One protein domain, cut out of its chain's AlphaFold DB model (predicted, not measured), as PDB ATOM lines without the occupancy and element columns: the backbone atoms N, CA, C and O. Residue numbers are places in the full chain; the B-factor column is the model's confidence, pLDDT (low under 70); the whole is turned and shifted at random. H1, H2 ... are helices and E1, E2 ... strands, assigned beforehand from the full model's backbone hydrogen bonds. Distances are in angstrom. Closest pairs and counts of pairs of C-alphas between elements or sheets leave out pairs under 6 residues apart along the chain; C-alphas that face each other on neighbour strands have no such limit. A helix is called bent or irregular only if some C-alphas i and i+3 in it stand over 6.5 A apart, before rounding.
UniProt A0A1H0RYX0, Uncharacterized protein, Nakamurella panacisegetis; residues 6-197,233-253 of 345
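This is residues 6 to 197 and 233 to 253 of the 345 residues of an uncharacterized protein of Nakamurella panacisegetis (UniProt A0A1H0RYX0). A twisted five-stranded sheet has H1 and H3 over one face and H5 over the other, with the hairpin of E8 and E9 packed on H1 and H3. A second sheet, E6, E7 and E10, lies away from the first toward one end of the longest axis, with little H4 near it. The printed part has 213 residues with five named helices and ten named strands, in the order E1 H1 E2 E3 E4 E5 H2 H3 E6 E7 E8 E9 H4 E10 H5. The large sheet runs E2 E1 E3 E5 E4, mixed; the other two sheets are antiparallel, and the class is mixed, helices and strands. The whole is compact, with a radius of gyration of the C-alphas of 17.7 A and spans of 54 by 37 by 34 A.

E1, residues 6 to 10, H1, residues 17 to 39, and E2, residues 44 to 47, form a strand-helix-strand unit, two parallel neighbour strands with a helix between, its crossover right-handed; N 8 and O 46 are 2.9 A apart. E3, residues 52 to 57, is parallel to E1, with N 9 and O 54 at 2.8 A. E5, residues 80 to 85, is parallel to E3, with N 55 and O 82 at 2.8 A, and forms a hairpin with E4, residues 70 to 74, with N 73 and O 81 at 2.9 A. H1 lies over E2 and E1 at a height over the sheet of 7.9 A. H2, residues 86 to 92, only grazes this sheet. H3, residues 96 to 109, lies over E3 and E5 on the same face as H1, which it touches at a steep tilt of 38 degrees, the same way; their closest C-alphas, of Leu 27 and Ser 101, are 6.2 A apart. E6, residues 116 to 120, and E7, residues 125 to 130, form a hairpin, with N 119 and O 127 at 2.9 A. E8, residues 140 to 144, and E9, residues 149 to 152, form another, with N 151 and O 142 at 2.8 A; the closest C-alphas of H3 and E9, of Gly 98 and Val 151, are 4.1 A apart. H4, residues 157 to 160, only grazes the sheet that E10, residues 188 to 192, completes beside E7, with N 128 and O 189 at 2.9 A. H5, residues 233 to 245, is on the opposite face of the large sheet from H1 and H3, three layers with helices on both faces. Every O i to N i+4 pair is within hydrogen-bond range in H2, H3 and H5, and 13 of 19 in H1; H4 is too short for one.

E1 begins at C-alpha 6, (164.365, 193.103, 154.259). H1 spans 29.4 A, has a kink of 33 degrees near residue 30 and is only just irregular, with C-alphas 22 and 25 6.6 A apart. H3 spans 20.1 A, and H5 spans 17.9 A, ending at C-alpha 245, (180.396, 210.410, 143.820).

The two C-alphas farthest apart, of Ala 18 and Asp 123, are 55.6 A apart. Residues 198 to 232 are not printed, and C-alphas 197 and 233 are 40.0 A apart across the cut. The links E3 to E4 and H4 to E10 are long. The mean pLDDT of the printed part is 90.1; residues 233 to 234 and 239 to 253 are under 70.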
ATOM      1  N   VAL A   6     163.101 192.364 154.344       94.00
ATOM      2  CA  VAL A   6     164.365 193.103 154.259       94.00
ATOM      3  C   VAL A   6     165.054 192.732 152.947       94.00
ATOM      4  O   VAL A   6     164.993 191.585 152.510       94.00
ATOM      5  N   SER A   7     165.678 193.712 152.296       94.31
ATOM      6  CA  SER A   7     166.312 193.532 150.992       94.31
ATOM      7  C   SER A   7     167.761 193.984 150.997       94.31
ATOM      8  O   SER A   7     168.048 195.140 151.312       94.31
ATOM      9  N   PHE A   8     168.668 193.100 150.592       96.25
ATOM     10  CA  PHE A   8     170.084 193.418 150.472       96.25
ATOM     11  C   PHE A   8     170.397 194.031 149.109       96.25
ATOM     12  O   PHE A   8     170.000 193.515 148.058       96.25
ATOM     13  N   TYR A   9     171.165 195.113 149.132       95.19
ATOM     14  CA  TYR A   9     171.659 195.811 147.956       95.19
ATOM     15  C   TYR A   9     173.175 195.869 148.006       95.19
ATOM     16  O   TYR A   9     173.750 196.707 148.699       95.19
ATOM     17  N   ASN A  10     173.818 194.988 147.248       94.25
ATOM     18  CA  ASN A  10     175.263 194.991 147.163       94.25
ATOM     19  C   ASN A  10     175.752 196.027 146.155       94.25
ATOM     20  O   ASN A  10     175.327 196.051 144.995       94.25
ATOM     21  N   ALA A  11     176.650 196.882 146.609       91.69
ATOM     22  CA  ALA A  11     177.435 197.759 145.768       91.69
ATOM     23  C   ALA A  11     178.912 197.775 146.204       91.69
ATOM     24  O   ALA A  11     179.692 198.594 145.723       91.69
ATOM     25  N   SER A  12     179.316 196.856 147.085       93.19
ATOM     26  CA  SER A  12     180.705 196.682 147.496       93.19
ATOM     27  C   SER A  12     181.550 196.111 146.358       93.19
ATOM     28  O   SER A  12     181.094 195.277 145.574       93.19
ATOM     29  N   SER A  13     182.809 196.545 146.276       91.50
ATOM     30  CA  SER A  13     183.804 195.942 145.383       91.50
ATOM     31  C   SER A  13     184.616 194.829 146.049       91.50
ATOM     32  O   SER A  13     185.310 194.083 145.355       91.50
ATOM     33  N   VAL A  14     184.527 194.703 147.379       92.88
ATOM     34  CA  VAL A  14     185.304 193.744 148.182       92.88
ATOM     35  C   VAL A  14     184.465 192.635 148.818       92.88
ATOM     36  O   VAL A  14     185.036 191.710 149.386       92.88
ATOM     37  N   PHE A  15     183.138 192.726 148.730       96.56
ATOM     38  CA  PHE A  15     182.191 191.693 149.131       96.56
ATOM     39  C   PHE A  15     181.303 191.369 147.931       96.56
ATOM     40  O   PHE A  15     180.515 192.193 147.474       96.56
ATOM     41  N   SER A  16     181.492 190.191 147.351       96.19
ATOM     42  CA  SER A  16     180.883 189.810 146.080       96.19
ATOM     43  C   SER A  16     179.411 189.416 146.219       96.19
ATOM     44  O   SER A  16     178.953 188.964 147.266       96.19
ATOM     45  N   ASP A  17     178.666 189.487 145.114       95.25
ATOM     46  CA  ASP A  17     177.287 188.981 145.070       95.25
ATOM     47  C   ASP A  17     177.198 187.485 145.385       95.25
ATOM     48  O   ASP A  17     176.192 187.035 145.925       95.25
ATOM     49  N   ALA A  18     178.240 186.710 145.072       96.81
ATOM     50  CA  ALA A  18     178.301 185.289 145.404       96.81
ATOM     51  C   ALA A  18     178.441 185.067 146.920       96.81
ATOM     52  O   ALA A  18     177.783 184.184 147.469       96.81
ATOM     53  N   GLU A  19     179.249 185.884 147.602       97.81
ATOM     54  CA  GLU A  19     179.339 185.873 149.067       97.81
ATOM     55  C   GLU A  19     178.013 186.297 149.693       97.81
ATOM     56  O   GLU A  19     177.499 185.588 150.556       97.81
ATOM     57  N   LEU A  20     177.385 187.372 149.199       97.94
ATOM     58  CA  LEU A  20     176.061 187.781 149.673       97.94
ATOM     59  C   LEU A  20     175.019 186.664 149.488       97.94
ATOM     60  O   LEU A  20     174.284 186.344 150.420       97.94
ATOM     61  N   GLN A  21     174.973 186.033 148.313       97.56
ATOM     62  CA  GLN A  21     174.078 184.901 148.042       97.56
ATOM     63  C   GLN A  21     174.329 183.715 148.981       97.56
ATOM     64  O   GLN A  21     173.386 183.002 149.319       97.56
ATOM     65  N   SER A  22     175.575 183.503 149.409       97.62
ATOM     66  CA  SER A  22     175.915 182.473 150.390       97.62
ATOM     67  C   SER A  22     175.502 182.856 151.814       97.62
ATOM     68  O   SER A  22     175.069 181.986 152.562       97.62
ATOM     69  N   VAL A  23     175.585 184.132 152.184       98.31
ATOM     70  CA  VAL A  23     175.294 184.613 153.543       98.31
ATOM     71  C   VAL A  23     173.791 184.721 153.820       98.31
ATOM     72  O   VAL A  23     173.351 184.382 154.914       98.31
ATOM     73  N   VAL A  24     172.978 185.145 152.845       98.19
ATOM     74  CA  VAL A  24     171.533 185.387 153.053       98.19
ATOM     75  C   VAL A  24     170.769 184.187 153.645       98.19
ATOM     76  O   VAL A  24     169.968 184.411 154.550       98.19
ATOM     77  N   PRO A  25     170.990 182.925 153.221       98.06
ATOM     78  CA  PRO A  25     170.360 181.766 153.861       98.06
ATOM     79  C   PRO A  25     170.683 181.609 155.353       98.06
ATOM     80  O   PRO A  25     169.806 181.203 156.113       98.06
ATOM     81  N   ASP A  26     171.904 181.948 155.771       98.19
ATOM     82  CA  ASP A  26     172.331 181.864 157.173       98.19
ATOM     83  C   ASP A  26     171.679 182.987 157.989       98.19
ATOM     84  O   ASP A  26     171.107 182.729 159.045       98.19
ATOM     85  N   LEU A  27     171.637 184.212 157.449       98.25
ATOM     86  CA  LEU A  27     170.903 185.328 158.061       98.25
ATOM     87  C   LEU A  27     169.404 185.020 158.199       98.25
ATOM     88  O   LEU A  27     168.793 185.327 159.221       98.25
ATOM     89  N   GLN A  28     168.808 184.382 157.186       97.81
ATOM     90  CA  GLN A  28     167.405 183.965 157.224       97.81
ATOM     91  C   GLN A  28     167.184 182.895 158.299       97.81
ATOM     92  O   GLN A  28     166.175 182.927 159.003       97.81
ATOM     93  N   SER A  29     168.118 181.948 158.438       96.19
ATOM     94  CA  SER A  29     168.075 180.941 159.499       96.19
ATOM     95  C   SER A  29     168.143 181.594 160.876       96.19
ATOM     96  O   SER A  29     167.281 181.315 161.713       96.19
ATOM     97  N   GLN A  30     169.102 182.498 161.082       96.75
ATOM     98  CA  GLN A  30     169.293 183.213 162.337       96.75
ATOM     99  C   GLN A  30     168.028 183.979 162.739       96.75
ATOM    100  O   GLN A  30     167.502 183.775 163.837       96.75
ATOM    101  N   ILE A  31     167.490 184.819 161.845       95.88
ATOM    102  CA  ILE A  31     166.334 185.653 162.187       95.88
ATOM    103  C   ILE A  31     165.082 184.803 162.456       95.88
ATOM    104  O   ILE A  31     164.405 185.011 163.462       95.88
ATOM    105  N   SER A  32     164.805 183.788 161.628       94.69
ATOM    106  CA  SER A  32     163.555 183.021 161.715       94.69
ATOM    107  C   SER A  32     163.568 181.902 162.754       94.69
ATOM    108  O   SER A  32     162.504 181.478 163.208       94.69
ATOM    109  N   ASN A  33     164.737 181.371 163.121       92.31
ATOM    110  CA  ASN A  33     164.825 180.246 164.058       92.31
ATOM    111  C   ASN A  33     165.337 180.637 165.441       92.31
ATOM    112  O   ASN A  33     165.016 179.937 166.405       92.31
ATOM    113  N   GLU A  34     166.134 181.698 165.538       93.69
ATOM    114  CA  GLU A  34     166.922 182.003 166.734       93.69
ATOM    115  C   GLU A  34     166.455 183.314 167.326       93.69
ATOM    116  O   GLU A  34     165.885 183.327 168.415       93.69
ATOM    117  N   PHE A  35     166.586 184.392 166.560       95.19
ATOM    118  CA  PHE A  35     166.155 185.713 166.980       95.19
ATOM    119  C   PHE A  35     164.649 185.744 167.266       95.19
ATOM    120  O   PHE A  35     164.224 186.177 168.342       95.19
ATOM    121  N   TRP A  36     163.841 185.170 166.365       93.69
ATOM    122  CA  TRP A  36     162.390 185.052 166.524       93.69
ATOM    123  C   TRP A  36     161.969 184.407 167.844       93.69
ATOM    124  O   TRP A  36     160.979 184.826 168.442       93.69
ATOM    125  N   TRP A  37     162.709 183.413 168.337       91.50
ATOM    126  CA  TRP A  37     162.335 182.715 169.566       91.50
ATOM    127  C   TRP A  37     162.353 183.633 170.795       91.50
ATOM    128  O   TRP A  37     161.502 183.503 171.676       91.50
ATOM    129  N   TYR A  38     163.306 184.561 170.849       93.62
ATOM    130  CA  TYR A  38     163.496 185.445 172.000       93.62
ATOM    131  C   TYR A  38     162.806 186.793 171.837       93.62
ATOM    132  O   TYR A  38     162.287 187.335 172.812       93.62
ATOM    133  N   TRP A  39     162.781 187.315 170.614       94.12
ATOM    134  CA  TRP A  39     162.259 188.644 170.315       94.12
ATOM    135  C   TRP A  39     160.859 188.622 169.700       94.12
ATOM    136  O   TRP A  39     160.183 189.645 169.675       94.12
ATOM    137  N   GLY A  40     160.383 187.467 169.224       93.12
ATOM    138  CA  GLY A  40     159.101 187.351 168.524       93.12
ATOM    139  C   GLY A  40     159.087 188.047 167.160       93.12
ATOM    140  O   GLY A  40     158.013 188.307 166.616       93.12
ATOM    141  N   ILE A  41     160.265 188.366 166.619       91.69
ATOM    142  CA  ILE A  41     160.458 189.137 165.389       91.69
ATOM    143  C   ILE A  41     161.036 188.227 164.312       91.69
ATOM    144  O   ILE A  41     161.999 187.509 164.548       91.69
ATOM    145  N   ASP A  42     160.434 188.273 163.128       92.12
ATOM    146  CA  ASP A  42     160.869 187.538 161.943       92.12
ATOM    147  C   ASP A  42     160.753 188.446 160.712       92.12
ATOM    148  O   ASP A  42     159.937 189.377 160.683       92.12
ATOM    149  N   CYS A  43     161.560 188.172 159.691       92.75
ATOM    150  CA  CYS A  43     161.456 188.817 158.390       92.75
ATOM    151  C   CYS A  43     161.960 187.909 157.267       92.75
ATOM    152  O   CYS A  43     162.849 187.084 157.449       92.75
ATOM    153  N   TYR A  44     161.393 188.090 156.081       94.88
ATOM    154  CA  TYR A  44     161.855 187.484 154.846       94.88
ATOM    155  C   TYR A  44     162.993 188.303 154.255       94.88
ATOM    156  O   TYR A  44     162.894 189.523 154.113       94.88
ATOM    157  N   LEU A  45     164.053 187.614 153.865       95.94
ATOM    158  CA  LEU A  45     165.237 188.214 153.284       95.94
ATOM    159  C   LEU A  45     165.249 187.995 151.772       95.94
ATOM    160  O   LEU A  45     165.065 186.878 151.288       95.94
ATOM    161  N   ASP A  46     165.493 189.061 151.016       93.81
ATOM    162  CA  ASP A  46     165.707 188.985 149.574       93.81
ATOM    163  C   ASP A  46     166.932 189.810 149.141       93.81
ATOM    164  O   ASP A  46     167.507 190.572 149.918       93.81
ATOM    165  N   ILE A  47     167.370 189.635 147.893       94.88
ATOM    166  CA  ILE A  47     168.437 190.438 147.283       94.88
ATOM    167  C   ILE A  47     167.809 191.247 146.148       94.88
ATOM    168  O   ILE A  47     167.171 190.680 145.259       94.88
ATOM    169  N   ASN A  48     168.017 192.564 146.153       90.12
ATOM    170  CA  ASN A  48     167.485 193.508 145.165       90.12
ATOM    171  C   ASN A  48     165.941 193.523 145.020       90.12
ATOM    172  O   ASN A  48     165.425 193.946 143.983       90.12
ATOM    173  N   GLY A  49     165.195 193.068 146.028       87.44
ATOM    174  CA  GLY A  49     163.733 192.999 146.045       87.44
ATOM    175  C   GLY A  49     163.042 194.240 146.615       87.44
ATOM    176  O   GLY A  49     163.375 195.371 146.235       87.44
ATOM    177  N   TRP A  50     162.022 194.036 147.470       81.50
ATOM    178  CA  TRP A  50     161.100 195.103 147.922       81.50
ATOM    179  C   TRP A  50     161.089 195.433 149.430       81.50
ATOM    180  O   TRP A  50     160.456 196.412 149.829       81.50
ATOM    181  N   GLY A  51     161.855 194.700 150.242       85.94
ATOM    182  CA  GLY A  51     161.971 194.911 151.693       85.94
ATOM    183  C   GLY A  51     162.792 196.132 152.131       85.94
ATOM    184  O   GLY A  51     163.491 196.741 151.319       85.94
ATOM    185  N   ALA A  52     162.739 196.486 153.418       90.38
ATOM    186  CA  ALA A  52     163.569 197.548 154.000       90.38
ATOM    187  C   ALA A  52     165.049 197.352 153.604       90.38
ATOM    188  O   ALA A  52     165.538 196.223 153.678       90.38
ATOM    189  N   PRO A  53     165.738 198.380 153.081       93.19
ATOM    190  CA  PRO A  53     167.019 198.160 152.426       93.19
ATOM    191  C   PRO A  53     168.168 198.029 153.435       93.19
ATOM    192  O   PRO A  53     168.343 198.892 154.290       93.19
ATOM    193  N   ILE A  54     168.998 197.003 153.260       95.50
ATOM    194  CA  ILE A  54     170.360 196.936 153.804       95.50
ATOM    195  C   ILE A  54     171.320 197.123 152.631       95.50
ATOM    196  O   ILE A  54     171.310 196.339 151.679       95.50
ATOM    197  N   ILE A  55     172.118 198.185 152.662       95.38
ATOM    198  CA  ILE A  55     173.014 198.564 151.570       95.38
ATOM    199  C   ILE A  55     174.448 198.219 151.963       95.38
ATOM    200  O   ILE A  55     174.914 198.608 153.025       95.38
ATOM    201  N   ILE A  56     175.167 197.527 151.087       96.75
ATOM    202  CA  ILE A  56     176.563 197.145 151.311       96.75
ATOM    203  C   ILE A  56     177.428 197.990 150.384       96.75
ATOM    204  O   ILE A  56     177.297 197.906 149.163       96.75
ATOM    205  N   VAL A  57     178.304 198.806 150.959       94.19
ATOM    206  CA  VAL A  57     179.280 199.641 150.245       94.19
ATOM    207  C   VAL A  57     180.657 199.432 150.866       94.19
ATOM    208  O   VAL A  57     180.784 198.776 151.892       94.19
ATOM    209  N   ASP A  58     181.719 199.965 150.266       92.06
ATOM    210  CA  ASP A  58     183.062 199.725 150.807       92.06
ATOM    211  C   ASP A  58     183.386 200.626 152.010       92.06
ATOM    212  O   ASP A  58     183.953 200.158 152.994       92.06
ATOM    213  N   TYR A  59     183.010 201.905 151.951       91.00
ATOM    214  CA  TYR A  59     183.458 202.922 152.904       91.00
ATOM    215  C   TYR A  59     182.374 203.971 153.197       91.00
ATOM    216  O   TYR A  59     181.541 204.227 152.322       91.00
ATOM    217  N   PRO A  60     182.405 204.609 154.384       87.75
ATOM    218  CA  PRO A  60     181.490 205.690 154.741       87.75
ATOM    219  C   PRO A  60     181.668 206.922 153.852       87.75
ATOM    220  O   PRO A  60     182.781 207.348 153.534       87.75
ATOM    221  N   GLY A  61     180.544 207.528 153.484       84.00
ATOM    222  CA  GLY A  61     180.466 208.849 152.887       84.00
ATOM    223  C   GLY A  61     180.480 209.970 153.932       84.00
ATOM    224  O   GLY A  61     180.570 209.759 155.137       84.00
ATOM    225  N   ALA A  62     180.360 211.212 153.456       81.75
ATOM    226  CA  ALA A  62     180.475 212.407 154.301       81.75
ATOM    227  C   ALA A  62     179.343 212.581 155.331       81.75
ATOM    228  O   ALA A  62     179.496 213.342 156.283       81.75
ATOM    229  N   SER A  63     178.197 211.935 155.114       81.44
ATOM    230  CA  SER A  63     177.033 212.003 156.009       81.44
ATOM    231  C   SER A  63     176.878 210.759 156.877       81.44
ATOM    232  O   SER A  63     175.931 210.701 157.655       81.44
ATOM    233  N   ASP A  64     177.771 209.781 156.733       86.81
ATOM    234  CA  ASP A  64     177.721 208.543 157.498       86.81
ATOM    235  C   ASP A  64     178.460 208.691 158.840       86.81
ATOM    236  O   ASP A  64     179.423 209.474 158.928       86.81
ATOM    237  N   PRO A  65     178.049 207.942 159.882       84.69
ATOM    238  CA  PRO A  65     178.766 207.882 161.150       84.69
ATOM    239  C   PRO A  65     180.228 207.480 160.942       84.69
ATOM    240  O   PRO A  65     180.541 206.462 160.326       84.69
ATOM    241  N   GLN A  66     181.150 208.295 161.452       82.56
ATOM    242  CA  GLN A  66     182.578 208.023 161.314       82.56
ATOM    243  C   GLN A  66     183.028 207.032 162.389       82.56
ATOM    244  O   GLN A  66     182.811 207.265 163.575       82.56
ATOM    245  N   GLY A  67     183.698 205.956 161.970       78.88
ATOM    246  CA  GLY A  67     184.237 204.931 162.870       78.88
ATOM    247  C   GLY A  67     183.315 203.737 163.132       78.88
ATOM    248  O   GLY A  67     183.753 202.806 163.803       78.88
ATOM    249  N   ALA A  68     182.099 203.734 162.585       88.25
ATOM    250  CA  ALA A  68     181.204 202.580 162.609       88.25
ATOM    251  C   ALA A  68     181.495 201.636 161.425       88.25
ATOM    252  O   ALA A  68     181.913 202.100 160.361       88.25
ATOM    253  N   LEU A  69     181.302 200.325 161.604       92.69
ATOM    254  CA  LEU A  69     181.444 199.315 160.538       92.69
ATOM    255  C   LEU A  69     180.129 199.067 159.789       92.69
ATOM    256  O   LEU A  69     180.142 198.718 158.606       92.69
ATOM    257  N   GLY A  70     179.016 199.299 160.471       95.56
ATOM    258  CA  GLY A  70     177.674 199.393 159.933       95.56
ATOM    259  C   GLY A  70     176.879 200.419 160.736       95.56
ATOM    260  O   GLY A  70     177.402 200.995 161.691       95.56
ATOM    261  N   TYR A  71     175.673 200.725 160.277       95.38
ATOM    262  CA  TYR A  71     174.654 201.376 161.097       95.38
ATOM    263  C   TYR A  71     173.269 201.129 160.500       95.38
ATOM    264  O   TYR A  71     173.135 200.975 159.279       95.38
ATOM    265  N   HIS A  72     172.229 201.232 161.322       94.69
ATOM    266  CA  HIS A  72     170.849 201.349 160.873       94.69
ATOM    267  C   HIS A  72     170.234 202.685 161.310       94.69
ATOM    268  O   HIS A  72     170.681 203.340 162.249       94.69
ATOM    269  N   TRP A  73     169.253 203.166 160.545       92.38
ATOM    270  CA  TRP A  73     168.603 204.452 160.792       92.38
ATOM    271  C   TRP A  73     167.246 204.548 160.086       92.38
ATOM    272  O   TRP A  73     166.877 203.696 159.274       92.38
ATOM    273  N   ILE A  74     166.520 205.641 160.333       88.75
ATOM    274  CA  ILE A  74     165.321 206.016 159.575       88.75
ATOM    275  C   ILE A  74     165.591 207.150 158.595       88.75
ATOM    276  O   ILE A  74     166.209 208.164 158.915       88.75
ATOM    277  N   ASP A  75     165.089 207.022 157.372       82.81
ATOM    278  CA  ASP A  75     165.099 208.156 156.456       82.81
ATOM    279  C   ASP A  75     164.040 209.214 156.837       82.81
ATOM    280  O   ASP A  75     163.240 209.055 157.765       82.81
ATOM    281  N   ASN A  76     164.008 210.322 156.093       80.88
ATOM    282  CA  ASN A  76     163.057 211.419 156.327       80.88
ATOM    283  C   ASN A  76     161.577 211.016 156.167       80.88
ATOM    284  O   ASN A  76     160.688 211.820 156.455       80.88
ATOM    285  N   ASN A  77     161.315 209.790 155.715       76.06
ATOM    286  CA  ASN A  77     159.992 209.237 155.455       76.06
ATOM    287  C   ASN A  77     159.647 208.134 156.455       76.06
ATOM    288  O   ASN A  77     158.655 207.434 156.261       76.06
ATOM    289  N   PHE A  78     160.438 208.015 157.528       80.44
ATOM    290  CA  PHE A  78     160.306 206.999 158.568       80.44
ATOM    291  C   PHE A  78     160.460 205.570 158.034       80.44
ATOM    292  O   PHE A  78     159.893 204.633 158.597       80.44
ATOM    293  N   GLN A  79     161.206 205.393 156.940       85.00
ATOM    294  CA  GLN A  79     161.540 204.068 156.438       85.00
ATOM    295  C   GLN A  79     162.883 203.621 157.043       85.00
ATOM    296  O   GLN A  79     163.881 204.324 156.849       85.00
ATOM    297  N   PRO A  80     162.934 202.468 157.741       91.31
ATOM    298  CA  PRO A  80     164.192 201.890 158.206       91.31
ATOM    299  C   PRO A  80     165.093 201.512 157.035       91.31
ATOM    300  O   PRO A  80     164.606 201.008 156.014       91.31
ATOM    301  N   TYR A  81     166.394 201.702 157.224       93.19
ATOM    302  CA  TYR A  81     167.458 201.170 156.382       93.19
ATOM    303  C   TYR A  81     168.705 200.880 157.219       93.19
ATOM    304  O   TYR A  81     168.869 201.451 158.294       93.19
ATOM    305  N   ALA A  82     169.604 200.058 156.685       95.69
ATOM    306  CA  ALA A  82     170.948 199.892 157.226       95.69
ATOM    307  C   ALA A  82     172.019 200.015 156.141       95.69
ATOM    308  O   ALA A  82     171.744 199.833 154.950       95.69
ATOM    309  N   VAL A  83     173.242 200.333 156.550       96.19
ATOM    310  CA  VAL A  83     174.415 200.457 155.685       96.19
ATOM    311  C   VAL A  83     175.574 199.687 156.297       96.19
ATOM    312  O   VAL A  83     175.844 199.828 157.481       96.19
ATOM    313  N   ILE A  84     176.278 198.907 155.481       97.69
ATOM    314  CA  ILE A  84     177.463 198.135 155.869       97.69
ATOM    315  C   ILE A  84     178.663 198.632 155.074       97.69
ATOM    316  O   ILE A  84     178.580 198.767 153.850       97.69
ATOM    317  N   PHE A  85     179.791 198.849 155.750       96.38
ATOM    318  CA  PHE A  85     181.051 199.286 155.149       96.38
ATOM    319  C   PHE A  85     182.021 198.109 154.996       96.38
ATOM    320  O   PHE A  85     182.933 197.916 155.798       96.38
ATOM    321  N   ALA A  86     181.831 197.293 153.960       96.38
ATOM    322  CA  ALA A  86     182.576 196.055 153.731       96.38
ATOM    323  C   ALA A  86     184.096 196.255 153.552       96.38
ATOM    324  O   ALA A  86     184.893 195.453 154.039       96.38
ATOM    325  N   GLY A  87     184.513 197.342 152.901       92.38
ATOM    326  CA  GLY A  87     185.922 197.736 152.779       92.38
ATOM    327  C   GLY A  87     186.531 198.049 154.138       92.38
ATOM    328  O   GLY A  87     187.591 197.529 154.477       92.38
ATOM    329  N   LEU A  88     185.808 198.819 154.950       92.06
ATOM    330  CA  LEU A  88     186.211 199.138 156.314       92.06
ATOM    331  C   LEU A  88     186.271 197.888 157.207       92.06
ATOM    332  O   LEU A  88     187.218 197.733 157.976       92.06
ATOM    333  N   CYS A  89     185.313 196.965 157.067       94.62
ATOM    334  CA  CYS A  89     185.337 195.672 157.753       94.62
ATOM    335  C   CYS A  89     186.620 194.900 157.423       94.62
ATOM    336  O   CYS A  89     187.323 194.465 158.335       94.62
ATOM    337  N   ASN A  90     186.973 194.796 156.137       92.38
ATOM    338  CA  ASN A  90     188.200 194.129 155.699       92.38
ATOM    339  C   ASN A  90     189.460 194.808 156.255       92.38
ATOM    340  O   ASN A  90     190.363 194.117 156.725       92.38
ATOM    341  N   ASP A  91     189.506 196.143 156.255       89.88
ATOM    342  CA  ASP A  91     190.647 196.909 156.772       89.88
ATOM    343  C   ASP A  91     190.881 196.674 158.276       89.88
ATOM    344  O   ASP A  91     192.027 196.657 158.731       89.88
ATOM    345  N   TYR A  92     189.812 196.437 159.043       88.88
ATOM    346  CA  TYR A  92     189.882 196.143 160.479       88.88
ATOM    347  C   TYR A  92     189.814 194.649 160.833       88.88
ATOM    348  O   TYR A  92     189.896 194.302 162.012       88.88
ATOM    349  N   GLY A  93     189.707 193.757 159.844       90.00
ATOM    350  CA  GLY A  93     189.657 192.308 160.054       90.00
ATOM    351  C   GLY A  93     188.334 191.787 160.629       90.00
ATOM    352  O   GLY A  93     188.335 190.764 161.313       90.00
ATOM    353  N   TYR A  94     187.223 192.474 160.362       92.56
ATOM    354  CA  TYR A  94     185.873 192.054 160.737       92.56
ATOM    355  C   TYR A  94     185.193 191.303 159.592       92.56
ATOM    356  O   TYR A  94     185.350 191.642 158.420       92.56
ATOM    357  N   ALA A  95     184.406 190.282 159.932       95.50
ATOM    358  CA  ALA A  95     183.602 189.565 158.951       95.50
ATOM    359  C   ALA A  95     182.403 190.425 158.524       95.50
ATOM    360  O   ALA A  95     181.549 190.739 159.350       95.50
ATOM    361  N   VAL A  96     182.297 190.740 157.227       97.94
ATOM    362  CA  VAL A  96     181.168 191.509 156.663       97.94
ATOM    363  C   VAL A  96     179.820 190.858 156.992       97.94
ATOM    364  O   VAL A  96     178.860 191.550 157.307       97.94
ATOM    365  N   SER A  97     179.751 189.523 156.981       98.19
ATOM    366  CA  SER A  97     178.551 188.760 157.349       98.19
ATOM    367  C   SER A  97     178.153 188.918 158.822       98.19
ATOM    368  O   SER A  97     176.965 188.902 159.131       98.19
ATOM    369  N   GLY A  98     179.127 189.127 159.716       98.00
ATOM    370  CA  GLY A  98     178.879 189.415 161.128       98.00
ATOM    371  C   GLY A  98     178.221 190.780 161.308       98.00
ATOM    372  O   GLY A  98     177.178 190.868 161.942       98.00
ATOM    373  N   VAL A  99     178.763 191.812 160.654       98.12
ATOM    374  CA  VAL A  99     178.193 193.173 160.684       98.12
ATOM    375  C   VAL A  99     176.823 193.215 159.994       98.12
ATOM    376  O   VAL A  99     175.895 193.838 160.488       98.12
ATOM    377  N   LEU A 100     176.640 192.482 158.890       98.38
ATOM    378  CA  LEU A 100     175.327 192.315 158.251       98.38
ATOM    379  C   LEU A 100     174.280 191.730 159.207       98.38
ATOM    380  O   LEU A 100     173.145 192.197 159.227       98.38
ATOM    381  N   SER A 101     174.653 190.691 159.955       98.50
ATOM    382  CA  SER A 101     173.796 190.043 160.952       98.50
ATOM    383  C   SER A 101     173.464 190.985 162.112       98.50
ATOM    384  O   SER A 101     172.293 191.089 162.474       98.50
ATOM    385  N   HIS A 102     174.467 191.701 162.628       98.31
ATOM    386  CA  HIS A 102     174.321 192.723 163.667       98.31
ATOM    387  C   HIS A 102     173.244 193.744 163.270       98.31
ATOM    388  O   HIS A 102     172.183 193.815 163.889       98.31
ATOM    389  N   GLU A 103     173.458 194.451 162.159       97.75
ATOM    390  CA  GLU A 103     172.560 195.525 161.719       97.75
ATOM    391  C   GLU A 103     171.179 195.014 161.297       97.75
ATOM    392  O   GLU A 103     170.176 195.715 161.424       97.75
ATOM    393  N   LEU A 104     171.093 193.778 160.791       97.62
ATOM    394  CA  LEU A 104     169.811 193.149 160.488       97.62
ATOM    395  C   LEU A 104     168.967 192.977 161.756       97.62
ATOM    396  O   LEU A 104     167.774 193.283 161.731       97.62
ATOM    397  N   MET A 105     169.560 192.457 162.832       97.44
ATOM    398  CA  MET A 105     168.844 192.191 164.080       97.44
ATOM    399  C   MET A 105     168.454 193.486 164.792       97.44
ATOM    400  O   MET A 105     167.318 193.593 165.254       97.44
ATOM    401  N   GLU A 106     169.334 194.486 164.807       96.25
ATOM    402  CA  GLU A 106     169.034 195.802 165.383       96.25
ATOM    403  C   GLU A 106     167.939 196.524 164.605       96.25
ATOM    404  O   GLU A 106     166.897 196.850 165.173       96.25
ATOM    405  N   MET A 107     168.058 196.615 163.278       95.06
ATOM    406  CA  MET A 107     167.006 197.198 162.441       95.06
ATOM    407  C   MET A 107     165.674 196.429 162.540       95.06
ATOM    408  O   MET A 107     164.600 196.996 162.309       95.06
ATOM    409  N   ALA A 108     165.703 195.125 162.836       94.00
ATOM    410  CA  ALA A 108     164.496 194.338 163.057       94.00
ATOM    411  C   ALA A 108     163.855 194.630 164.425       94.00
ATOM    412  O   ALA A 108     162.624 194.729 164.494       94.00
ATOM    413  N   ALA A 109     164.666 194.777 165.476       93.81
ATOM    414  CA  ALA A 109     164.235 195.043 166.847       93.81
ATOM    415  C   ALA A 109     163.783 196.489 167.079       93.81
ATOM    416  O   ALA A 109     162.766 196.700 167.742       93.81
ATOM    417  N   ASP A 110     164.499 197.459 166.508       92.81
ATOM    418  CA  ASP A 110     164.255 198.893 166.655       92.81
ATOM    419  C   ASP A 110     164.270 199.615 165.303       92.81
ATOM    420  O   ASP A 110     165.164 200.361 164.917       92.81
ATOM    421  N   GLN A 111     163.198 199.422 164.551       87.75
ATOM    422  CA  GLN A 111     163.092 199.971 163.200       87.75
ATOM    423  C   GLN A 111     163.126 201.492 163.123       87.75
ATOM    424  O   GLN A 111     163.345 202.055 162.051       87.75
ATOM    425  N   GLN A 112     162.740 202.152 164.208       86.81
ATOM    426  CA  GLN A 112     162.629 203.597 164.240       86.81
ATOM    427  C   GLN A 112     163.883 204.246 164.828       86.81
ATOM    428  O   GLN A 112     163.956 205.477 164.807       86.81
ATOM    429  N   ALA A 113     164.856 203.439 165.278       88.50
ATOM    430  CA  ALA A 113     166.017 203.875 166.047       88.50
ATOM    431  C   ALA A 113     165.595 204.789 167.217       88.50
ATOM    432  O   ALA A 113     166.178 205.851 167.456       88.50
ATOM    433  N   ASP A 114     164.483 204.442 167.874       90.06
ATOM    434  CA  ASP A 114     163.839 205.260 168.902       90.06
ATOM    435  C   ASP A 114     163.410 204.471 170.145       90.06
ATOM    436  O   ASP A 114     162.738 205.019 171.027       90.06
ATOM    437  N   THR A 115     163.841 203.216 170.264       93.75
ATOM    438  CA  THR A 115     163.497 202.361 171.392       93.75
ATOM    439  C   THR A 115     164.516 202.518 172.516       93.75
ATOM    440  O   THR A 115     165.696 202.198 172.389       93.75
ATOM    441  N   TRP A 116     164.035 202.980 173.671       94.56
ATOM    442  CA  TRP A 116     164.833 203.137 174.887       94.56
ATOM    443  C   TRP A 116     164.217 202.341 176.033       94.56
ATOM    444  O   TRP A 116     163.028 202.475 176.338       94.56
ATOM    445  N   ALA A 117     165.043 201.572 176.734       94.94
ATOM    446  CA  ALA A 117     164.680 200.965 178.002       94.94
ATOM    447  C   ALA A 117     164.923 201.966 179.137       94.94
ATOM    448  O   ALA A 117     166.063 202.336 179.416       94.94
ATOM    449  N   LEU A 118     163.850 202.393 179.803       95.62
ATOM    450  CA  LEU A 118     163.921 203.217 181.009       95.62
ATOM    451  C   LEU A 118     163.940 202.335 182.258       95.62
ATOM    452  O   LEU A 118     163.009 201.561 182.487       95.62
ATOM    453  N   TYR A 119     164.926 202.555 183.122       95.56
ATOM    454  CA  TYR A 119     164.878 202.125 184.514       95.56
ATOM    455  C   TYR A 119     164.764 203.334 185.451       95.56
ATOM    456  O   TYR A 119     165.641 204.195 185.483       95.56
ATOM    457  N   ASP A 120     163.662 203.392 186.202       95.50
ATOM    458  CA  ASP A 120     163.385 204.405 187.227       95.50
ATOM    459  C   ASP A 120     163.980 203.961 188.574       95.50
ATOM    460  O   ASP A 120     163.656 202.880 189.076       95.50
ATOM    461  N   PHE A 121     164.841 204.793 189.169       95.06
ATOM    462  CA  PHE A 121     165.468 204.518 190.466       95.06
ATOM    463  C   PHE A 121     164.520 204.752 191.656       95.06
ATOM    464  O   PHE A 121     164.840 204.384 192.788       95.06
ATOM    465  N   GLY A 122     163.340 205.333 191.423       95.00
ATOM    466  CA  GLY A 122     162.318 205.597 192.437       95.00
ATOM    467  C   GLY A 122     162.555 206.867 193.259       95.00
ATOM    468  O   GLY A 122     161.785 207.156 194.177       95.00
ATOM    469  N   ASP A 123     163.592 207.640 192.940       95.69
ATOM    470  CA  ASP A 123     163.955 208.900 193.600       95.69
ATOM    471  C   ASP A 123     163.772 210.132 192.693       95.69
ATOM    472  O   ASP A 123     164.196 211.237 193.034       95.69
ATOM    473  N   GLY A 124     163.097 209.955 191.552       95.81
ATOM    474  CA  GLY A 124     162.940 210.988 190.528       95.81
ATOM    475  C   GLY A 124     164.107 211.053 189.543       95.81
ATOM    476  O   GLY A 124     164.152 211.970 188.725       95.81
ATOM    477  N   THR A 125     165.032 210.095 189.586       97.69
ATOM    478  CA  THR A 125     166.078 209.902 188.578       97.69
ATOM    479  C   THR A 125     165.965 208.524 187.928       97.69
ATOM    480  O   THR A 125     165.283 207.630 188.429       97.69
ATOM    481  N   GLY A 126     166.598 208.353 186.774       96.88
ATOM    482  CA  GLY A 126     166.602 207.087 186.055       96.88
ATOM    483  C   GLY A 126     167.763 206.980 185.081       96.88
ATOM    484  O   GLY A 126     168.556 207.911 184.924       96.88
ATOM    485  N   ILE A 127     167.839 205.841 184.409       96.69
ATOM    486  CA  ILE A 127     168.733 205.610 183.277       96.69
ATOM    487  C   ILE A 127     167.901 205.169 182.079       96.69
ATOM    488  O   ILE A 127     166.994 204.345 182.217       96.69
ATOM    489  N   ILE A 128     168.201 205.732 180.915       97.06
ATOM    490  CA  ILE A 128     167.711 205.243 179.631       97.06
ATOM    491  C   ILE A 128     168.867 204.581 178.894       97.06
ATOM    492  O   ILE A 128     169.976 205.108 178.881       97.06
ATOM    493  N   ILE A 129     168.613 203.421 178.304       96.75
ATOM    494  CA  ILE A 129     169.586 202.669 177.508       96.75
ATOM    495  C   ILE A 129     168.928 202.377 176.162       96.75
ATOM    496  O   ILE A 129     167.781 201.923 176.150       96.75
ATOM    497  N   ILE A 130     169.615 202.659 175.053       95.00
ATOM    498  CA  ILE A 130     169.092 202.343 173.715       95.00
ATOM    499  C   ILE A 130     168.951 200.821 173.582       95.00
ATOM    500  O   ILE A 130     169.729 200.055 174.159       95.00
ATOM    501  N   GLN A 131     167.917 200.375 172.875       94.31
ATOM    502  CA  GLN A 131     167.671 198.962 172.619       94.31
ATOM    503  C   GLN A 131     168.440 198.458 171.387       94.31
ATOM    504  O   GLN A 131     167.843 197.930 170.452       94.31
ATOM    505  N   GLU A 132     169.765 198.584 171.437       95.12
ATOM    506  CA  GLU A 132     170.686 198.020 170.446       95.12
ATOM    507  C   GLU A 132     170.983 196.567 170.813       95.12
ATOM    508  O   GLU A 132     171.573 196.269 171.856       95.12
ATOM    509  N   VAL A 133     170.432 195.633 170.037       97.50
ATOM    510  CA  VAL A 133     170.382 194.221 170.432       97.50
ATOM    511  C   VAL A 133     171.668 193.465 170.156       97.50
ATOM    512  O   VAL A 133     171.808 192.371 170.687       97.50
ATOM    513  N   ALA A 134     172.603 193.997 169.377       97.75
ATOM    514  CA  ALA A 134     173.872 193.339 169.096       97.75
ATOM    515  C   ALA A 134     175.061 194.087 169.730       97.75
ATOM    516  O   ALA A 134     176.039 193.444 170.119       97.75
ATOM    517  N   ASP A 135     174.929 195.389 169.985       97.12
ATOM    518  CA  ASP A 135     175.899 196.234 170.694       97.12
ATOM    519  C   ASP A 135     176.497 195.642 171.997       97.12
ATOM    520  O   ASP A 135     177.730 195.596 172.131       97.12
ATOM    521  N   PRO A 136     175.712 195.116 172.968       97.62
ATOM    522  CA  PRO A 136     176.270 194.576 174.211       97.62
ATOM    523  C   PRO A 136     177.227 193.395 174.002       97.62
ATOM    524  O   PRO A 136     178.083 193.117 174.855       97.62
ATOM    525  N   CYS A 137     177.079 192.698 172.877       96.62
ATOM    526  CA  CYS A 137     177.845 191.525 172.489       96.62
ATOM    527  C   CYS A 137     178.684 191.726 171.217       96.62
ATOM    528  O   CYS A 137     179.252 190.737 170.780       96.62
ATOM    529  N   GLU A 138     178.845 192.951 170.700       93.25
ATOM    530  CA  GLU A 138     179.460 193.349 169.408       93.25
ATOM    531  C   GLU A 138     180.509 192.386 168.810       93.25
ATOM    532  O   GLU A 138     180.451 191.979 167.653       93.25
ATOM    533  N   ASN A 139     181.490 191.973 169.613       92.38
ATOM    534  CA  ASN A 139     182.614 191.140 169.172       92.38
ATOM    535  C   ASN A 139     182.431 189.628 169.386       92.38
ATOM    536  O   ASN A 139     183.386 188.854 169.227       92.38
ATOM    537  N   SER A 140     181.243 189.202 169.791       95.06
ATOM    538  CA  SER A 140     180.860 187.813 170.028       95.06
ATOM    539  C   SER A 140     180.124 187.321 168.792       95.06
ATOM    540  O   SER A 140     179.078 187.838 168.424       95.06
ATOM    541  N   LEU A 141     180.709 186.345 168.115       96.19
ATOM    542  CA  LEU A 141     180.264 185.865 166.817       96.19
ATOM    543  C   LEU A 141     180.159 184.339 166.838       96.19
ATOM    544  O   LEU A 141     180.785 183.651 167.656       96.19
ATOM    545  N   TYR A 142     179.430 183.776 165.884       96.88
ATOM    546  CA  TYR A 142     179.381 182.331 165.689       96.88
ATOM    547  C   TYR A 142     179.179 181.954 164.225       96.88
ATOM    548  O   TYR A 142     178.760 182.766 163.409       96.88
ATOM    549  N   TYR A 143     179.519 180.714 163.879       94.31
ATOM    550  CA  TYR A 143     179.245 180.161 162.549       94.31
ATOM    551  C   TYR A 143     177.812 179.649 162.464       94.31
ATOM    552  O   TYR A 143     177.484 178.751 163.231       94.31
ATOM    553  N   GLU A 144     177.015 180.134 161.520       92.75
ATOM    554  CA  GLU A 144     175.608 179.773 161.308       92.75
ATOM    555  C   GLU A 144     175.420 178.800 160.135       92.75
ATOM    556  O   GLU A 144     176.226 178.738 159.213       92.75
ATOM    557  N   ALA A 145     174.358 178.002 160.176       85.12
ATOM    558  CA  ALA A 145     173.925 177.098 159.121       85.12
ATOM    559  C   ALA A 145     172.824 177.744 158.245       85.12
ATOM    560  O   ALA A 145     172.078 178.595 158.727       85.12
ATOM    561  N   PRO A 146     172.611 177.285 156.996       88.50
ATOM    562  CA  PRO A 146     173.187 176.096 156.358       88.50
ATOM    563  C   PRO A 146     174.620 176.209 155.811       88.50
ATOM    564  O   PRO A 146     175.257 175.170 155.637       88.50
ATOM    565  N   ASN A 147     175.126 177.402 155.512       93.12
ATOM    566  CA  ASN A 147     176.336 177.584 154.705       93.12
ATOM    567  C   ASN A 147     177.621 177.784 155.521       93.12
ATOM    568  O   ASN A 147     178.711 177.655 154.963       93.12
ATOM    569  N   GLY A 148     177.526 178.012 156.829       93.81
ATOM    570  CA  GLY A 148     178.691 178.119 157.706       93.81
ATOM    571  C   GLY A 148     179.289 179.522 157.765       93.81
ATOM    572  O   GLY A 148     180.477 179.636 158.069       93.81
ATOM    573  N   ASN A 149     178.533 180.575 157.444       97.19
ATOM    574  CA  ASN A 149     179.018 181.953 157.524       97.19
ATOM    575  C   ASN A 149     179.036 182.462 158.968       97.19
ATOM    576  O   ASN A 149     178.327 181.959 159.836       97.19
ATOM    577  N   ILE A 150     179.866 183.471 159.235       96.88
ATOM    578  CA  ILE A 150     179.938 184.110 160.553       96.88
ATOM    579  C   ILE A 150     178.766 185.081 160.708       96.88
ATOM    580  O   ILE A 150     178.563 185.922 159.834       96.88
ATOM    581  N   VAL A 151     178.050 185.009 161.823       98.00
ATOM    582  CA  VAL A 151     176.968 185.924 162.210       98.00
ATOM    583  C   VAL A 151     177.213 186.467 163.624       98.00
ATOM    584  O   VAL A 151     178.047 185.929 164.363       98.00
ATOM    585  N   SER A 152     176.524 187.551 163.979       97.75
ATOM    586  CA  SER A 152     176.635 188.199 165.287       97.75
ATOM    587  C   SER A 152     175.834 187.458 166.352       97.75
ATOM    588  O   SER A 152     174.761 186.931 166.069       97.75
ATOM    589  N   ASP A 153     176.333 187.459 167.585       97.75
ATOM    590  CA  ASP A 153     175.514 187.258 168.781       97.75
ATOM    591  C   ASP A 153     174.486 188.394 168.945       97.75
ATOM    592  O   ASP A 153     174.560 189.420 168.260       97.75
ATOM    593  N   PHE A 154     173.531 188.208 169.854       98.00
ATOM    594  CA  PHE A 154     172.554 189.222 170.231       98.00
ATOM    595  C   PHE A 154     172.137 189.095 171.702       98.00
ATOM    596  O   PHE A 154     171.963 188.000 172.245       98.00
ATOM    597  N   ALA A 155     171.902 190.235 172.339       98.19
ATOM    598  CA  ALA A 155     171.270 190.360 173.635       98.19
ATOM    599  C   ALA A 155     169.816 189.856 173.596       98.19
ATOM    600  O   ALA A 155     169.039 190.092 172.668       98.19
ATOM    601  N   LEU A 156     169.431 189.162 174.659       97.31
ATOM    602  CA  LEU A 156     168.069 188.725 174.930       97.31
ATOM    603  C   LEU A 156     167.329 189.824 175.705       97.31
ATOM    604  O   LEU A 156     167.971 190.588 176.427       97.31
ATOM    605  N   PRO A 157     165.982 189.861 175.688       96.19
ATOM    606  CA  PRO A 157     165.220 190.871 176.432       96.19
ATOM    607  C   PRO A 157     165.586 190.974 177.924       96.19
ATOM    608  O   PRO A 157     165.511 192.047 178.519       96.19
ATOM    609  N   GLY A 158     166.034 189.865 178.527       96.31
ATOM    610  CA  GLY A 158     166.513 189.823 179.911       96.31
ATOM    611  C   GLY A 158     167.722 190.721 180.195       96.31
ATOM    612  O   GLY A 158     167.929 191.090 181.347       96.31
ATOM    613  N   TRP A 159     168.491 191.124 179.179       98.00
ATOM    614  CA  TRP A 159     169.632 192.027 179.332       98.00
ATOM    615  C   TRP A 159     169.228 193.402 179.881       98.00
ATOM    616  O   TRP A 159     169.910 193.942 180.754       98.00
ATOM    617  N   TRP A 160     168.079 193.936 179.444       96.81
ATOM    618  CA  TRP A 160     167.530 195.211 179.930       96.81
ATOM    619  C   TRP A 160     166.727 195.073 181.229       96.81
ATOM    620  O   TRP A 160     166.170 196.062 181.705       96.81
ATOM    621  N   GLN A 161     166.644 193.878 181.820       94.38
ATOM    622  CA  GLN A 161     165.901 193.639 183.054       94.38
ATOM    623  C   GLN A 161     166.855 193.521 184.257       94.38
ATOM    624  O   GLN A 161     167.514 192.493 184.430       94.38
ATOM    625  N   PRO A 162     166.891 194.512 185.166       90.50
ATOM    626  CA  PRO A 162     167.740 194.438 186.353       90.50
ATOM    627  C   PRO A 162     167.438 193.216 187.209       90.50
ATOM    628  O   PRO A 162     166.284 192.918 187.521       90.50
ATOM    629  N   GLY A 163     168.497 192.511 187.606       89.50
ATOM    630  CA  GLY A 163     168.394 191.301 188.419       89.50
ATOM    631  C   GLY A 163     167.862 190.071 187.677       89.50
ATOM    632  O   GLY A 163     167.516 189.091 188.337       89.50
ATOM    633  N   TYR A 164     167.787 190.091 186.341       95.81
ATOM    634  CA  TYR A 164     167.449 188.905 185.559       95.81
ATOM    635  C   TYR A 164     168.446 187.762 185.846       95.81
ATOM    636  O   TYR A 164     169.652 187.962 185.700       95.81
ATOM    637  N   PRO A 165     167.977 186.580 186.293       94.31
ATOM    638  CA  PRO A 165     168.861 185.531 186.806       94.31
ATOM    639  C   PRO A 165     169.298 184.514 185.742       94.31
ATOM    640  O   PRO A 165     170.014 183.569 186.069       94.31
ATOM    641  N   TYR A 166     168.820 184.654 184.504       94.44
ATOM    642  CA  TYR A 166     169.115 183.732 183.410       94.44
ATOM    643  C   TYR A 166     170.033 184.384 182.375       94.44
ATOM    644  O   TYR A 166     170.401 185.549 182.494       94.44
ATOM    645  N   GLN A 167     170.401 183.600 181.366       94.62
ATOM    646  CA  GLN A 167     171.187 184.031 180.217       94.62
ATOM    647  C   GLN A 167     170.588 185.289 179.561       94.62
ATOM    648  O   GLN A 167     169.370 185.387 179.405       94.62
ATOM    649  N   VAL A 168     171.447 186.245 179.202       96.69
ATOM    650  CA  VAL A 168     171.052 187.575 178.699       96.69
ATOM    651  C   VAL A 168     171.544 187.868 177.283       96.69
ATOM    652  O   VAL A 168     171.216 188.913 176.743       96.69
ATOM    653  N   ASP A 169     172.291 186.960 176.675       97.31
ATOM    654  CA  ASP A 169     172.740 186.996 175.283       97.31
ATOM    655  C   ASP A 169     172.660 185.586 174.702       97.31
ATOM    656  O   ASP A 169     172.621 184.614 175.454       97.31
ATOM    657  N   PHE A 170     172.600 185.436 173.389       96.44
ATOM    658  CA  PHE A 170     172.352 184.140 172.772       96.44
ATOM    659  C   PHE A 170     173.511 183.147 172.943       96.44
ATOM    660  O   PHE A 170     173.263 181.954 173.149       96.44
ATOM    661  N   LEU A 171     174.762 183.616 172.946       95.50
ATOM    662  CA  LEU A 171     175.940 182.763 173.148       95.50
ATOM    663  C   LEU A 171     176.268 182.478 174.621       95.50
ATOM    664  O   LEU A 171     177.029 181.550 174.906       95.50
ATOM    665  N   GLY A 172     175.696 183.235 175.556       93.56
ATOM    666  CA  GLY A 172     176.026 183.157 176.981       93.56
ATOM    667  C   GLY A 172     177.393 183.769 177.318       93.56
ATOM    668  O   GLY A 172     178.018 183.384 178.309       93.56
ATOM    669  N   ALA A 173     177.887 184.675 176.475       91.81
ATOM    670  CA  ALA A 173     179.116 185.434 176.650       91.81
ATOM    671  C   ALA A 173     178.969 186.586 177.659       91.81
ATOM    672  O   ALA A 173     179.971 187.015 178.244       91.81
ATOM    673  N   ILE A 174     177.750 187.084 177.890       95.75
ATOM    674  CA  ILE A 174     177.470 188.172 178.827       95.75
ATOM    675  C   ILE A 174     177.071 187.596 180.191       95.75
ATOM    676  O   ILE A 174     176.206 186.732 180.323       95.75
ATOM    677  N   SER A 175     177.702 188.101 181.252       95.12
ATOM    678  CA  SER A 175     177.557 187.556 182.609       95.12
ATOM    679  C   SER A 175     176.228 187.881 183.302       95.12
ATOM    680  O   SER A 175     175.926 187.277 184.333       95.12
ATOM    681  N   GLY A 176     175.446 188.828 182.780       96.38
ATOM    682  CA  GLY A 176     174.172 189.246 183.358       96.38
ATOM    683  C   GLY A 176     173.662 190.580 182.802       96.38
ATOM    684  O   GLY A 176     174.309 191.179 181.940       96.38
ATOM    685  N   PRO A 177     172.503 191.058 183.283       96.50
ATOM    686  CA  PRO A 177     171.885 192.281 182.779       96.50
ATOM    687  C   PRO A 177     172.815 193.484 182.946       96.50
ATOM    688  O   PRO A 177     173.507 193.603 183.961       96.50
ATOM    689  N   TRP A 178     172.827 194.360 181.941       95.56
ATOM    690  CA  TRP A 178     173.693 195.544 181.838       95.56
ATOM    691  C   TRP A 178     175.210 195.285 181.815       95.56
ATOM    692  O   TRP A 178     175.993 196.234 181.787       95.56
ATOM    693  N   ALA A 179     175.650 194.024 181.813       96.69
ATOM    694  CA  ALA A 179     177.045 193.685 181.564       96.69
ATOM    695  C   ALA A 179     177.332 193.665 180.057       96.69
ATOM    696  O   ALA A 179     176.432 193.489 179.241       96.69
ATOM    697  N   LEU A 180     178.599 193.814 179.685       96.94
ATOM    698  CA  LEU A 180     179.036 193.810 178.290       96.94
ATOM    699  C   LEU A 180     179.985 192.639 178.058       96.94
ATOM    700  O   LEU A 180     180.799 192.311 178.931       96.94
ATOM    701  N   ALA A 181     179.915 192.036 176.876       95.62
ATOM    702  CA  ALA A 181     180.961 191.135 176.418       95.62
ATOM    703  C   ALA A 181     182.244 191.931 176.109       95.62
ATOM    704  O   ALA A 181     182.249 193.159 176.003       95.62
ATOM    705  N   SER A 182     183.366 191.231 175.925       91.06
ATOM    706  CA  SER A 182     184.618 191.873 175.506       91.06
ATOM    707  C   SER A 182     184.444 192.566 174.153       91.06
ATOM    708  O   SER A 182     184.378 191.893 173.132       91.06
ATOM    709  N   GLY A 183     184.479 193.899 174.136       89.06
ATOM    710  CA  GLY A 183     184.303 194.707 172.926       89.06
ATOM    711  C   GLY A 183     182.881 195.202 172.695       89.06
ATOM    712  O   GLY A 183     182.719 196.094 171.871       89.06
ATOM    713  N   GLY A 184     181.906 194.694 173.454       94.06
ATOM    714  CA  GLY A 184     180.561 195.250 173.489       94.06
ATOM    715  C   GLY A 184     180.540 196.657 174.071       94.06
ATOM    716  O   GLY A 184     181.421 197.045 174.850       94.06
ATOM    717  N   TYR A 185     179.527 197.418 173.694       95.81
ATOM    718  CA  TYR A 185     179.278 198.767 174.183       95.81
ATOM    719  C   TYR A 185     177.772 199.012 174.286       95.81
ATOM    720  O   TYR A 185     176.979 198.144 173.952       95.81
ATOM    721  N   ILE A 186     177.390 200.164 174.837       95.69
ATOM    722  CA  ILE A 186     176.006 200.638 174.853       95.69
ATOM    723  C   ILE A 186     175.976 202.155 174.779       95.69
ATOM    724  O   ILE A 186     176.885 202.831 175.272       95.69
ATOM    725  N   THR A 187     174.868 202.678 174.270       94.81
ATOM    726  CA  THR A 187     174.503 204.085 174.415       94.81
ATOM    727  C   THR A 187     173.474 204.237 175.532       94.81
ATOM    728  O   THR A 187     172.443 203.562 175.546       94.81
ATOM    729  N   TYR A 188     173.752 205.118 176.492       96.69
ATOM    730  CA  TYR A 188     172.884 205.363 177.641       96.69
ATOM    731  C   TYR A 188     172.945 206.823 178.096       96.69
ATOM    732  O   TYR A 188     173.916 207.526 177.820       96.69
ATOM    733  N   ASP A 189     171.924 207.260 178.831       97.56
ATOM    734  CA  ASP A 189     171.912 208.558 179.508       97.56
ATOM    735  C   ASP A 189     171.262 208.461 180.895       97.56
ATOM    736  O   ASP A 189     170.296 207.721 181.105       97.56
ATOM    737  N   TYR A 190     171.791 209.227 181.848       97.44
ATOM    738  CA  TYR A 190     171.173 209.404 183.158       97.44
ATOM    739  C   TYR A 190     170.209 210.579 183.101       97.44
ATOM    740  O   TYR A 190     170.589 211.704 182.782       97.44
ATOM    741  N   ILE A 191     168.959 210.338 183.480       97.50
ATOM    742  CA  ILE A 191     167.889 211.316 183.317       97.50
ATOM    743  C   ILE A 191     167.234 211.685 184.645       97.50
ATOM    744  O   ILE A 191     167.245 210.935 185.620       97.50
ATOM    745  N   THR A 192     166.617 212.864 184.666       97.38
ATOM    746  CA  THR A 192     165.682 213.270 185.721       97.38
ATOM    747  C   THR A 192     164.257 213.054 185.233       97.38
ATOM    748  O   THR A 192     163.901 213.458 184.125       97.38
ATOM    749  N   LEU A 193     163.432 212.439 186.070       94.38
ATOM    750  CA  LEU A 193     162.057 212.083 185.763       94.38
ATOM    751  C   LEU A 193     161.086 213.116 186.335       94.38
ATOM    752  O   LEU A 193     161.131 213.489 187.507       94.38
ATOM    753  N   GLY A 194     160.168 213.568 185.484       91.19
ATOM    754  CA  GLY A 194     158.970 214.276 185.922       91.19
ATOM    755  C   GLY A 194     157.884 213.301 186.398       91.19
ATOM    756  O   GLY A 194     157.991 212.093 186.189       91.19
ATOM    757  N   PRO A 195     156.789 213.804 186.994       86.69
ATOM    758  CA  PRO A 195     155.650 212.957 187.322       86.69
ATOM    759  C   PRO A 195     155.044 212.351 186.049       86.69
ATOM    760  O   PRO A 195     154.753 213.075 185.092       86.69
ATOM    761  N   TYR A 196     154.802 211.037 186.063       84.56
ATOM    762  CA  TYR A 196     154.123 210.344 184.969       84.56
ATOM    763  C   TYR A 196     152.744 210.957 184.695       84.56
ATOM    764  O   TYR A 196     151.953 211.204 185.609       84.56
ATOM    765  N   GLN A 197     152.446 211.181 183.416       81.50
ATOM    766  CA  GLN A 197     151.155 211.688 182.957       81.50
ATOM    767  C   GLN A 197     150.410 210.602 182.182       81.50
ATOM    768  O   GLN A 197     151.009 209.843 181.426       81.50
ATOM    769  N   VAL A 233     163.045 203.826 147.038       66.56
ATOM    770  CA  VAL A 233     163.798 204.031 145.794       66.56
ATOM    771  C   VAL A 233     164.717 205.235 145.951       66.56
ATOM    772  O   VAL A 233     165.874 205.161 145.550       66.56
ATOM    773  N   ASP A 234     164.239 206.292 146.605       69.88
ATOM    774  CA  ASP A 234     165.010 207.507 146.857       69.88
ATOM    775  C   ASP A 234     166.195 207.238 147.799       69.88
ATOM    776  O   ASP A 234     167.305 207.688 147.524       69.88
ATOM    777  N   THR A 235     166.008 206.450 148.865       73.94
ATOM    778  CA  THR A 235     167.075 206.059 149.799       73.94
ATOM    779  C   THR A 235     168.108 205.160 149.127       73.94
ATOM    780  O   THR A 235     169.301 205.454 149.205       73.94
ATOM    781  N   VAL A 236     167.682 204.130 148.388       73.19
ATOM    782  CA  VAL A 236     168.610 203.268 147.634       73.19
ATOM    783  C   VAL A 236     169.361 204.071 146.566       73.19
ATOM    784  O   VAL A 236     170.576 203.932 146.445       73.19
ATOM    785  N   ALA A 237     168.679 204.940 145.814       71.88
ATOM    786  CA  ALA A 237     169.300 205.769 144.782       71.88
ATOM    787  C   ALA A 237     170.268 206.805 145.371       71.88
ATOM    788  O   ALA A 237     171.369 206.969 144.851       71.88
ATOM    789  N   ARG A 238     169.899 207.469 146.474       75.75
ATOM    790  CA  ARG A 238     170.764 208.410 147.203       75.75
ATOM    791  C   ARG A 238     172.035 207.725 147.689       75.75
ATOM    792  O   ARG A 238     173.124 208.231 147.436       75.75
ATOM    793  N   LEU A 239     171.903 206.582 148.362       69.00
ATOM    794  CA  LEU A 239     173.045 205.853 148.919       69.00
ATOM    795  C   LEU A 239     173.961 205.305 147.810       69.00
ATOM    796  O   LEU A 239     175.177 205.450 147.904       69.00
ATOM    797  N   ARG A 240     173.400 204.794 146.704       68.44
ATOM    798  CA  ARG A 240     174.184 204.413 145.512       68.44
ATOM    799  C   ARG A 240     174.886 205.612 144.866       68.44
ATOM    800  O   ARG A 240     176.070 205.539 144.557       68.44
ATOM    801  N   GLY A 241     174.190 206.738 144.714       61.97
ATOM    802  CA  GLY A 241     174.763 207.963 144.149       61.97
ATOM    803  C   GLY A 241     175.899 208.544 144.998       61.97
ATOM    804  O   GLY A 241     176.866 209.074 144.454       61.97
ATOM    805  N   HIS A 242     175.831 208.404 146.328       62.16
ATOM    806  CA  HIS A 242     176.925 208.781 147.229       62.16
ATOM    807  C   HIS A 242     178.187 207.952 146.969       62.16
ATOM    808  O   HIS A 242     179.278 208.516 146.965       62.16
ATOM    809  N   GLN A 243     178.056 206.654 146.697       53.75
ATOM    810  CA  GLN A 243     179.190 205.794 146.364       53.75
ATOM    811  C   GLN A 243     179.830 206.171 145.020       53.75
ATOM    812  O   GLN A 243     181.054 206.263 144.924       53.75
ATOM    813  N   GLU A 244     179.022 206.424 143.987       54.00
ATOM    814  CA  GLU A 244     179.521 206.839 142.668       54.00
ATOM    815  C   GLU A 244     180.251 208.192 142.741       54.00
ATOM    816  O   GLU A 244     181.312 208.365 142.138       54.00
ATOM    817  N   ALA A 245     179.740 209.130 143.545       51.38
ATOM    818  CA  ALA A 245     180.396 210.410 143.820       51.38
ATOM    819  C   ALA A 245     181.639 210.276 144.724       51.38
ATOM    820  O   ALA A 245     182.560 211.091 144.632       51.38
ATOM    821  N   ALA A 246     181.679 209.254 145.583       50.41
ATOM    822  CA  ALA A 246     182.803 208.926 146.458       50.41
ATOM    823  C   ALA A 246     183.895 208.091 145.773       50.41
ATOM    824  O   ALA A 246     184.843 207.694 146.455       50.41
ATOM    825  N   GLY A 247     183.804 207.865 144.452       42.59
ATOM    826  CA  GLY A 247     184.853 207.246 143.645       42.59
ATOM    827  C   GLY A 247     186.251 207.666 144.111       42.59
ATOM    828  O   GLY A 247     186.694 208.789 143.880       42.59
ATOM    829  N   GLN A 248     186.924 206.743 144.804       47.16
ATOM    830  CA  GLN A 248     188.321 206.834 145.231       47.16
ATOM    831  C   GLN A 248     188.718 208.055 146.078       47.16
ATOM    832  O   GLN A 248     189.788 208.629 145.861       47.16
ATOM    833  N   LYS A 249     187.952 208.445 147.101       42.53
ATOM    834  CA  LYS A 249     188.547 209.267 148.170       42.53
ATOM    835  C   LYS A 249     188.952 208.393 149.346       42.53
ATOM    836  O   LYS A 249     188.119 208.000 150.149       42.53
ATOM    837  N   GLN A 250     190.257 208.106 149.410       45.91
ATOM    838  CA  GLN A 250     190.939 207.615 150.609       45.91
ATOM    839  C   GLN A 250     190.392 208.364 151.824       45.91
ATOM    840  O   GLN A 250     190.489 209.594 151.873       45.91
ATOM    841  N   LEU A 251     189.806 207.628 152.769       44.88
ATOM    842  CA  LEU A 251     189.402 208.190 154.048       44.88
ATOM    843  C   LEU A 251     190.612 208.880 154.665       44.88
ATOM    844  O   LEU A 251     191.713 208.334 154.638       44.88
ATOM    845  N   LEU A 252     190.417 210.096 155.158       43.59
ATOM    846  CA  LEU A 252     191.452 210.872 155.815       43.59
ATOM    847  C   LEU A 252     191.206 210.822 157.330       43.59
ATOM    848  O   LEU A 252     190.057 210.885 157.760       43.59
ATOM    849  N   ASP A 253     192.255 210.726 158.144       45.72
ATOM    850  CA  ASP A 253     192.148 210.908 159.593       45.72
ATOM    851  C   ASP A 253     191.685 212.340 159.941       45.72
ATOM    852  O   ASP A 253     191.596 213.223 159.080       45.72
TER     853      ASP A 253